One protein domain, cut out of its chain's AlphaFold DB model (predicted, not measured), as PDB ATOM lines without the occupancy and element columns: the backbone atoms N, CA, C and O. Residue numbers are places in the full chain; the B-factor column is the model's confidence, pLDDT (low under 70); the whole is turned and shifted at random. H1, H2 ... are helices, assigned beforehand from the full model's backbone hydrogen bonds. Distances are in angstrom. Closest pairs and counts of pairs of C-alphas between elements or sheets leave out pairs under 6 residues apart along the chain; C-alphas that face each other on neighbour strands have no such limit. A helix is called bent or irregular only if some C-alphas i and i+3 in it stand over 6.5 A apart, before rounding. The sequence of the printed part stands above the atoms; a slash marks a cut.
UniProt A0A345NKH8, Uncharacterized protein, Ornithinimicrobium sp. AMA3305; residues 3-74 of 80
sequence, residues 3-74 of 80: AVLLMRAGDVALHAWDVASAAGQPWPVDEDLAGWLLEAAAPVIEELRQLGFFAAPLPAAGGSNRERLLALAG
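What this domain is: This is residues 3 to 74 of the 80 residues of an uncharacterized protein of Ornithinimicrobium sp. AMA3305 (UniProt A0A345NKH8). The long helix H1 and the first arm of the bent helix H2 meet as a V near H1's beginning, and the short helix H3 packs on that arm, close to H1. H2's second arm turns off at a steep angle, and a long loop, residues 51 to 64, leads from it back to H3. The printed part has 72 residues, with three named helices in the order H1, H2, H3 and no named strand: all helix. It is compact, with a radius of gyration of the C-alphas of 11.5 A, and rounded, spanning 31 by 26 by 22 A.

How they stand to each other: Start with H1, residues 3 to 22. H2, residues 31 to 50, was assigned as one helix by its hydrogen bonds but is bent: C-alphas 40 and 43 are 7.3 A apart, and its arms H2a, residues 31 to 40, and H2b, residues 43 to 50, stand at a steep tilt of 67 degrees. H1 touches H2a with residues 6 to 10 alone, opposite ways at a steep tilt of 46 degrees; the closest C-alphas, of Gly 10 and Leu 37, are 6.5 A apart. H1 and H2b are close but not clearly touching; look at Met 7 and Val 44, their closest C-alphas, 7.3 A apart. H3, residues 65 to 72, touches H2a the same way at a steep tilt of 40 degrees, closest at the C-alphas of Gly 35 and Asn 65, 5.0 A apart. H3 is about perpendicular to H1, at 84 degrees, and close but not clearly touching: their closest C-alphas, of Leu 14 and Leu 70, are 7.3 A apart. H2b and H3 are only just apart, closest at 8.0 A. In H1, H2a, H2b and H3 every O i to N i+4 pair is within hydrogen-bond range.

Where its parts are: Find C-alpha 3 at (94.713, -32.045, 44.040); from there H1 runs 28.8 A to C-alpha 22. H2a begins at C-alpha 31, (103.543, -47.689, 55.378), and measures 14.0 A; H2b measures 11.0 A. H3 runs 10.2 A to C-alpha 72 at (105.405, -46.978, 40.686).

The domain as a whole: The C-alphas farthest apart, of Ala 3 and Gly 24, are 31.4 A apart. The printed part has no cut; the link from H1 to H2 is short and that from H2 to H3 long. The mean pLDDT of the printed part is 94.3, and no printed residue is under 70.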
ATOM      1  N   ALA A   3      93.757 -31.572  45.047       82.06
ATOM      2  CA  ALA A   3      94.713 -32.045  44.040       82.06
ATOM      3  C   ALA A   3      96.112 -31.433  44.210       82.06
ATOM      4  O   ALA A   3      97.116 -32.127  44.087       82.06
ATOM      5  N   VAL A   4      96.186 -30.140  44.549       87.06
ATOM      6  CA  VAL A   4      97.471 -29.471  44.805       87.06
ATOM      7  C   VAL A   4      98.135 -30.063  46.045       87.06
ATOM      8  O   VAL A   4      99.328 -30.341  46.012       87.06
ATOM      9  N   LEU A   5      97.375 -30.300  47.119       91.19
ATOM     10  CA  LEU A   5      97.917 -30.891  48.340       91.19
ATOM     11  C   LEU A   5      98.440 -32.307  48.085       91.19
ATOM     12  O   LEU A   5      99.559 -32.613  48.485       91.19
ATOM     13  N   LEU A   6      97.676 -33.132  47.368       91.69
ATOM     14  CA  LEU A   6      98.087 -34.480  46.979       91.69
ATOM     15  C   LEU A   6      99.360 -34.468  46.123       91.69
ATOM     16  O   LEU A   6     100.301 -35.205  46.413       91.69
ATOM     17  N   MET A   7      99.420 -33.597  45.112       90.38
ATOM     18  CA  MET A   7     100.608 -33.436  44.273       90.38
ATOM     19  C   MET A   7     101.826 -33.043  45.114       90.38
ATOM     20  O   MET A   7     102.884 -33.651  44.979       90.38
ATOM     21  N   ARG A   8     101.689 -32.057  46.014       94.50
ATOM     22  CA  ARG A   8     102.790 -31.628  46.894       94.50
ATOM     23  C   ARG A   8     103.190 -32.714  47.894       94.50
ATOM     24  O   ARG A   8     104.379 -32.860  48.156       94.50
ATOM     25  N   ALA A   9     102.237 -33.472  48.432       94.94
ATOM     26  CA  ALA A   9     102.518 -34.580  49.337       94.94
ATOM     27  C   ALA A   9     103.309 -35.691  48.631       94.94
ATOM     28  O   ALA A   9     104.324 -36.132  49.162       94.94
ATOM     29  N   GLY A  10     102.901 -36.090  47.420       95.62
ATOM     30  CA  GLY A  10     103.627 -37.079  46.617       95.62
ATOM     31  C   GLY A  10     105.032 -36.615  46.222       95.62
ATOM     32  O   GLY A  10     105.994 -37.362  46.394       95.62
ATOM     33  N   ASP A  11     105.157 -35.367  45.764       95.56
ATOM     34  CA  ASP A  11     106.432 -34.728  45.400       95.56
ATOM     35  C   ASP A  11     107.427 -34.751  46.572       95.56
ATOM     36  O   ASP A  11     108.529 -35.293  46.469       95.56
ATOM     37  N   VAL A  12     107.004 -34.243  47.735       97.06
ATOM     38  CA  VAL A  12     107.851 -34.188  48.933       97.06
ATOM     39  C   VAL A  12     108.156 -35.586  49.470       97.06
ATOM     40  O   VAL A  12     109.289 -35.831  49.878       97.06
ATOM     41  N   ALA A  13     107.198 -36.517  49.456       97.31
ATOM     42  CA  ALA A  13     107.411 -37.881  49.938       97.31
ATOM     43  C   ALA A  13     108.496 -38.616  49.138       97.31
ATOM     44  O   ALA A  13     109.391 -39.225  49.731       97.31
ATOM     45  N   LEU A  14     108.444 -38.529  47.804       97.06
ATOM     46  CA  LEU A  14     109.422 -39.166  46.919       97.06
ATOM     47  C   LEU A  14     110.795 -38.488  47.006       97.06
ATOM     48  O   LEU A  14     111.809 -39.177  47.089       97.06
ATOM     49  N   HIS A  15     110.843 -37.156  47.081       97.12
ATOM     50  CA  HIS A  15     112.108 -36.442  47.256       97.12
ATOM     51  C   HIS A  15     112.732 -36.635  48.640       97.12
ATOM     52  O   HIS A  15     113.956 -36.696  48.762       97.12
ATOM     53  N   ALA A  16     111.921 -36.810  49.685       97.38
ATOM     54  CA  ALA A  16     112.421 -37.206  50.995       97.38
ATOM     55  C   ALA A  16     113.090 -38.589  50.946       97.38
ATOM     56  O   ALA A  16     114.070 -38.802  51.657       97.38
ATOM     57  N   TRP A  17     112.602 -39.515  50.106       96.81
ATOM     58  CA  TRP A  17     113.289 -40.789  49.877       96.81
ATOM     59  C   TRP A  17     114.621 -40.586  49.158       96.81
ATOM     60  O   TRP A  17     115.627 -41.121  49.618       96.81
ATOM     61  N   ASP A  18     114.642 -39.783  48.087       96.44
ATOM     62  CA  ASP A  18     115.864 -39.508  47.316       96.44
ATOM     63  C   ASP A  18     116.983 -38.976  48.247       96.44
ATOM     64  O   ASP A  18     118.109 -39.478  48.237       96.44
ATOM     65  N   VAL A  19     116.655 -38.009  49.116       96.56
ATOM     66  CA  VAL A  19     117.593 -37.423  50.094       96.56
ATOM     67  C   VAL A  19     118.001 -38.427  51.173       96.56
ATOM     68  O   VAL A  19     119.190 -38.557  51.467       96.56
ATOM     69  N   ALA A  20     117.040 -39.137  51.773       96.19
ATOM     70  CA  ALA A  20     117.325 -40.090  52.843       96.19
ATOM     71  C   ALA A  20     118.210 -41.244  52.347       96.19
ATOM     72  O   ALA A  20     119.204 -41.565  52.993       96.19
ATOM     73  N   SER A  21     117.911 -41.798  51.167       95.19
ATOM     74  CA  SER A  21     118.698 -42.864  50.539       95.19
ATOM     75  C   SER A  21     120.132 -42.409  50.256       95.19
ATOM     76  O   SER A  21     121.080 -43.086  50.655       95.19
ATOM     77  N   ALA A  22     120.314 -41.217  49.672       95.31
ATOM     78  CA  ALA A  22     121.643 -40.656  49.415       95.31
ATOM     79  C   ALA A  22     122.451 -40.398  50.701       95.31
ATOM     80  O   ALA A  22     123.677 -40.502  50.693       95.31
ATOM     81  N   ALA A  23     121.775 -40.077  51.807       95.75
ATOM     82  CA  ALA A  23     122.389 -39.838  53.111       95.75
ATOM     83  C   ALA A  23     122.545 -41.105  53.980       95.75
ATOM     84  O   ALA A  23     123.038 -41.006  55.106       95.75
ATOM     85  N   GLY A  24     122.097 -42.276  53.509       95.12
ATOM     86  CA  GLY A  24     122.057 -43.505  54.312       95.12
ATOM     87  C   GLY A  24     121.149 -43.403  55.546       95.12
ATOM     88  O   GLY A  24     121.405 -44.050  56.558       95.12
ATOM     89  N   GLN A  25     120.129 -42.548  55.491       95.19
ATOM     90  CA  GLN A  25     119.165 -42.314  56.565       95.19
ATOM     91  C   GLN A  25     117.854 -43.063  56.298       95.19
ATOM     92  O   GLN A  25     117.506 -43.318  55.141       95.19
ATOM     93  N   PRO A  26     117.077 -43.389  57.346       93.19
ATOM     94  CA  PRO A  26     115.753 -43.958  57.157       93.19
ATOM     95  C   PRO A  26     114.840 -42.951  56.451       93.19
ATOM     96  O   PRO A  26     114.777 -41.775  56.811       93.19
ATOM     97  N   TRP A  27     114.089 -43.420  55.457       95.31
ATOM     98  CA  TRP A  27     113.059 -42.600  54.824       95.31
ATOM     99  C   TRP A  27     111.887 -42.388  55.814       95.31
ATOM    100  O   TRP A  27     111.398 -43.375  56.368       95.31
ATOM    101  N   PRO A  28     111.434 -41.143  56.074       94.06
ATOM    102  CA  PRO A  28     110.453 -40.850  57.131       94.06
ATOM    103  C   PRO A  28     108.994 -41.194  56.805       94.06
ATOM    104  O   PRO A  28     108.154 -41.124  57.696       94.06
ATOM    105  N   VAL A  29     108.663 -41.526  55.555       96.69
ATOM    106  CA  VAL A  29     107.292 -41.904  55.169       96.69
ATOM    107  C   VAL A  29     107.008 -43.326  55.648       96.69
ATOM    108  O   VAL A  29     107.731 -44.252  55.270       96.69
ATOM    109  N   ASP A  30     105.973 -43.487  56.470       96.69
ATOM    110  CA  ASP A  30     105.511 -44.784  56.968       96.69
ATOM    111  C   ASP A  30     104.665 -45.556  55.935       96.69
ATOM    112  O   ASP A  30     104.403 -45.090  54.824       96.69
ATOM    113  N   GLU A  31     104.294 -46.793  56.272       96.69
ATOM    114  CA  GLU A  31     103.543 -47.689  55.378       96.69
ATOM    115  C   GLU A  31     102.105 -47.224  55.111       96.69
ATOM    116  O   GLU A  31     101.588 -47.458  54.013       96.69
ATOM    117  N   ASP A  32     101.475 -46.544  56.070       98.00
ATOM    118  CA  ASP A  32     100.094 -46.073  55.949       98.00
ATOM    119  C   ASP A  32     100.025 -44.876  55.000       98.00
ATOM    120  O   ASP A  32      99.233 -44.865  54.052       98.00
ATOM    121  N   LEU A  33     100.919 -43.899  55.183       96.69
ATOM    122  CA  LEU A  33     101.038 -42.759  54.281       96.69
ATOM    123  C   LEU A  33     101.481 -43.202  52.883       96.69
ATOM    124  O   LEU A  33     100.963 -42.690  51.889       96.69
ATOM    125  N   ALA A  34     102.401 -44.166  52.779       97.25
ATOM    126  CA  ALA A  34     102.790 -44.723  51.486       97.25
ATOM    127  C   ALA A  34     101.621 -45.428  50.786       97.25
ATOM    128  O   ALA A  34     101.462 -45.270  49.578       97.25
ATOM    129  N   GLY A  35     100.791 -46.169  51.528       97.38
ATOM    130  CA  GLY A  35      99.588 -46.811  50.996       97.38
ATOM    131  C   GLY A  35      98.578 -45.790  50.483       97.38
ATOM    132  O   GLY A  35      98.126 -45.883  49.343       97.38
ATOM    133  N   TRP A  36      98.309 -44.756  51.279       97.31
ATOM    134  CA  TRP A  36      97.421 -43.671  50.871       97.31
ATOM    135  C   TRP A  36      97.929 -42.944  49.619       97.31
ATOM    136  O   TRP A  36      97.160 -42.706  48.690       97.31
ATOM    137  N   LEU A  37      99.228 -42.630  49.550       97.00
ATOM    138  CA  LEU A  37      99.833 -42.005  48.369       97.00
ATOM    139  C   LEU A  37      99.813 -42.928  47.149       97.00
ATOM    140  O   LEU A  37      99.589 -42.448  46.040       97.00
ATOM    141  N   LEU A  38     100.031 -44.231  47.331       95.69
ATOM    142  CA  LEU A  38      99.972 -45.206  46.245       95.69
ATOM    143  C   LEU A  38      98.585 -45.224  45.595       95.69
ATOM    144  O   LEU A  38      98.492 -45.252  44.372       95.69
ATOM    145  N   GLU A  39      97.519 -45.168  46.389       96.00
ATOM    146  CA  GLU A  39      96.148 -45.136  45.873       96.00
ATOM    147  C   GLU A  39      95.783 -43.763  45.297       96.00
ATOM    148  O   GLU A  39      95.308 -43.661  44.165       96.00
ATOM    149  N   ALA A  40      96.024 -42.694  46.059       95.69
ATOM    150  CA  ALA A  40      95.559 -41.360  45.705       95.69
ATOM    151  C   ALA A  40      96.399 -40.717  44.592       95.69
ATOM    152  O   ALA A  40      95.841 -40.103  43.683       95.69
ATOM    153  N   ALA A  41      97.730 -40.845  44.635       94.19
ATOM    154  CA  ALA A  41      98.636 -40.154  43.717       94.19
ATOM    155  C   ALA A  41      98.929 -40.936  42.427       94.19
ATOM    156  O   ALA A  41      99.463 -40.345  41.488       94.19
ATOM    157  N   ALA A  42      98.579 -42.226  42.331       93.62
ATOM    158  CA  ALA A  42      98.866 -43.033  41.141       93.62
ATOM    159  C   ALA A  42      98.361 -42.428  39.816       93.62
ATOM    160  O   ALA A  42      99.151 -42.386  38.869       93.62
ATOM    161  N   PRO A  43      97.122 -41.897  39.718       93.50
ATOM    162  CA  PRO A  43      96.652 -41.261  38.487       93.50
ATOM    163  C   PRO A  43      97.491 -40.038  38.097       93.50
ATOM    164  O   PRO A  43      97.822 -39.862  36.928       93.50
ATOM    165  N   VAL A  44      97.890 -39.230  39.086       93.38
ATOM    166  CA  VAL A  44      98.719 -38.032  38.878       93.38
ATOM    167  C   VAL A  44     100.125 -38.421  38.421       93.38
ATOM    168  O   VAL A  44     100.671 -37.814  37.504       93.38
ATOM    169  N   ILE A  45     100.711 -39.458  39.025       94.69
ATOM    170  CA  ILE A  45     102.021 -39.986  38.625       94.69
ATOM    171  C   ILE A  45     101.978 -40.488  37.175       94.69
ATOM    172  O   ILE A  45     102.922 -40.246  36.424       94.69
ATOM    173  N   GLU A  46     100.905 -41.167  36.766       94.94
ATOM    174  CA  GLU A  46     100.745 -41.632  35.384       94.94
ATOM    175  C   GLU A  46     100.583 -40.475  34.396       94.94
ATOM    176  O   GLU A  46     101.265 -40.452  33.375       94.94
ATOM    177  N   GLU A  47      99.771 -39.467  34.715       94.44
ATOM    178  CA  GLU A  47      99.643 -38.270  33.878       94.44
ATOM    179  C   GLU A  47     100.994 -37.555  33.708       94.44
ATOM    180  O   GLU A  47     101.430 -37.268  32.591       94.44
ATOM    181  N   LEU A  48     101.718 -37.342  34.809       94.06
ATOM    182  CA  LEU A  48     103.034 -36.703  34.792       94.06
ATOM    183  C   LEU A  48     104.104 -37.560  34.093       94.06
ATOM    184  O   LEU A  48     105.049 -37.016  33.517       94.06
ATOM    185  N   ARG A  49     103.958 -38.889  34.083       96.44
ATOM    186  CA  ARG A  49     104.812 -39.795  33.301       96.44
ATOM    187  C   ARG A  49     104.652 -39.580  31.804       96.44
ATOM    188  O   ARG A  49     105.662 -39.544  31.106       96.44
ATOM    189  N   GLN A  50     103.427 -39.379  31.316       96.62
ATOM    190  CA  GLN A  50     103.187 -39.069  29.897       96.62
ATOM    191  C   GLN A  50     103.858 -37.751  29.472       96.62
ATOM    192  O   GLN A  50     104.195 -37.571  28.304       96.62
ATOM    193  N   LEU A  51     104.111 -36.853  30.430       96.56
ATOM    194  CA  LEU A  51     104.850 -35.603  30.242       96.56
ATOM    195  C   LEU A  51     106.369 -35.736  30.487       96.56
ATOM    196  O   LEU A  51     107.096 -34.753  30.357       96.56
ATOM    197  N   GLY A  52     106.863 -36.929  30.834       96.38
ATOM    198  CA  GLY A  52     108.286 -37.216  31.031       96.38
ATOM    199  C   GLY A  52     108.846 -36.899  32.424       96.38
ATOM    200  O   GLY A  52     110.059 -36.971  32.606       96.38
ATOM    201  N   PHE A  53     108.008 -36.575  33.416       95.12
ATOM    202  CA  PHE A  53     108.474 -36.276  34.783       95.12
ATOM    203  C   PHE A  53     108.814 -37.524  35.606       95.12
ATOM    204  O   PHE A  53     109.594 -37.443  36.554       95.12
ATOM    205  N   PHE A  54     108.247 -38.678  35.253       96.62
ATOM    206  CA  PHE A  54     108.518 -39.954  35.912       96.62
ATOM    207  C   PHE A  54     109.086 -40.969  34.926       96.62
ATOM    208  O   PHE A  54     108.652 -41.055  33.780       96.62
ATOM    209  N   ALA A  55     110.024 -41.786  35.403       96.25
ATOM    210  CA  ALA A  55     110.495 -42.948  34.662       96.25
ATOM    211  C   ALA A  55     109.410 -44.042  34.581       96.25
ATOM    212  O   ALA A  55     108.380 -43.997  35.271       96.25
ATOM    213  N   ALA A  56     109.654 -45.046  33.736       97.06
ATOM    214  CA  ALA A  56     108.810 -46.234  33.666       97.06
ATOM    215  C   ALA A  56     108.734 -46.922  35.044       97.06
ATOM    216  O   ALA A  56     109.751 -46.984  35.745       97.06
ATOM    217  N   PRO A  57     107.557 -47.438  35.438       96.25
ATOM    218  CA  PRO A  57     107.425 -48.158  36.691       96.25
ATOM    219  C   PRO A  57     108.305 -49.411  36.680       96.25
ATOM    220  O   PRO A  57     108.519 -50.046  35.643       96.25
ATOM    221  N   LEU A  58     108.817 -49.767  37.850       95.56
ATOM    222  CA  LEU A  58     109.623 -50.962  38.055       95.56
ATOM    223  C   LEU A  58     108.774 -52.073  38.687       95.56
ATOM    224  O   LEU A  58     107.748 -51.788  39.307       95.56
ATOM    225  N   PRO A  59     109.192 -53.346  38.588       91.44
ATOM    226  CA  PRO A  59     108.630 -54.394  39.427       91.44
ATOM    227  C   PRO A  59     108.849 -54.053  40.906       91.44
ATOM    228  O   PRO A  59     109.974 -53.746  41.310       91.44
ATOM    229  N   ALA A  60     107.792 -54.114  41.716       84.88
ATOM    230  CA  ALA A  60     107.935 -53.997  43.163       84.88
ATOM    231  C   ALA A  60     108.720 -55.212  43.680       84.88
ATOM    232  O   ALA A  60     108.320 -56.353  43.454       84.88
ATOM    233  N   ALA A  61     109.858 -54.964  44.332       72.31
ATOM    234  CA  ALA A  61     110.748 -56.022  44.811       72.31
ATOM    235  C   ALA A  61     110.188 -56.775  46.035       72.31
ATOM    236  O   ALA A  61     110.599 -57.905  46.288       72.31
ATOM    237  N   GLY A  62     109.230 -56.180  46.753       72.75
ATOM    238  CA  GLY A  62     108.604 -56.770  47.929       72.75
ATOM    239  C   GLY A  62     107.139 -56.368  48.117       72.75
ATOM    240  O   GLY A  62     106.451 -55.919  47.192       72.75
ATOM    241  N   GLY A  63     106.625 -56.644  49.316       83.44
ATOM    242  CA  GLY A  63     105.200 -56.552  49.639       83.44
ATOM    243  C   GLY A  63     104.750 -55.212  50.216       83.44
ATOM    244  O   GLY A  63     103.542 -55.011  50.345       83.44
ATOM    245  N   SER A  64     105.680 -54.322  50.572       94.00
ATOM    246  CA  SER A  64     105.364 -53.103  51.316       94.00
ATOM    247  C   SER A  64     104.820 -51.993  50.408       94.00
ATOM    248  O   SER A  64     105.150 -51.904  49.219       94.00
ATOM    249  N   ASN A  65     103.968 -51.126  50.956       96.50
ATOM    250  CA  ASN A  65     103.419 -49.990  50.222       96.50
ATOM    251  C   ASN A  65     104.514 -48.981  49.875       96.50
ATOM    252  O   ASN A  65     104.486 -48.394  48.794       96.50
ATOM    253  N   ARG A  66     105.516 -48.831  50.745       95.56
ATOM    254  CA  ARG A  66     106.696 -47.991  50.497       95.56
ATOM    255  C   ARG A  66     107.456 -48.440  49.255       95.56
ATOM    256  O   ARG A  66     107.754 -47.624  48.385       95.56
ATOM    257  N   GLU A  67     107.725 -49.736  49.136       95.12
ATOM    258  CA  GLU A  67     108.413 -50.293  47.968       95.12
ATOM    259  C   GLU A  67     107.581 -50.145  46.694       95.12
ATOM    260  O   GLU A  67     108.111 -49.772  45.646       95.12
ATOM    261  N   ARG A  68     106.273 -50.397  46.785       95.94
ATOM    262  CA  ARG A  68     105.341 -50.255  45.659       95.94
ATOM    263  C   ARG A  68     105.228 -48.813  45.180       95.94
ATOM    264  O   ARG A  68     105.207 -48.593  43.973       95.94
ATOM    265  N   LEU A  69     105.205 -47.841  46.091       96.50
ATOM    266  CA  LEU A  69     105.166 -46.419  45.750       96.50
ATOM    267  C   LEU A  69     106.437 -45.986  45.007       96.50
ATOM    268  O   LEU A  69     106.351 -45.324  43.971       96.50
ATOM    269  N   LEU A  70     107.611 -46.408  45.481       96.44
ATOM    270  CA  LEU A  70     108.878 -46.140  44.794       96.44
ATOM    271  C   LEU A  70     108.916 -46.797  43.415       96.44
ATOM    272  O   LEU A  70     109.254 -46.136  42.432       96.44
ATOM    273  N   ALA A  71     108.515 -48.067  43.335       96.38
ATOM    274  CA  ALA A  71     108.481 -48.819  42.091       96.38
ATOM    275  C   ALA A  71     107.528 -48.178  41.071       96.38
ATOM    276  O   ALA A  71     107.913 -47.987  39.916       96.38
ATOM    277  N   LEU A  72     106.336 -47.751  41.506       96.44
ATOM    278  CA  LEU A  72     105.405 -46.978  40.686       96.44
ATOM    279  C   LEU A  72     106.054 -45.685  40.188       96.44
ATOM    280  O   LEU A  72     105.894 -45.343  39.023       96.44
ATOM    281  N   ALA A  73     106.819 -44.988  41.025       96.56
ATOM    282  CA  ALA A  73     107.530 -43.763  40.661       96.56
ATOM    283  C   ALA A  73     108.845 -43.997  39.879       96.56
ATOM    284  O   ALA A  73     109.611 -43.050  39.682       96.56
ATOM    285  N   GLY A  74     109.127 -45.234  39.450       96.50
ATOM    286  CA  GLY A  74     110.312 -45.597  38.667       96.50
ATOM    287  C   GLY A  74     111.620 -45.678  39.467       96.50
ATOM    288  O   GLY A  74     112.706 -45.662  38.885       96.50
TER     289      GLY A  74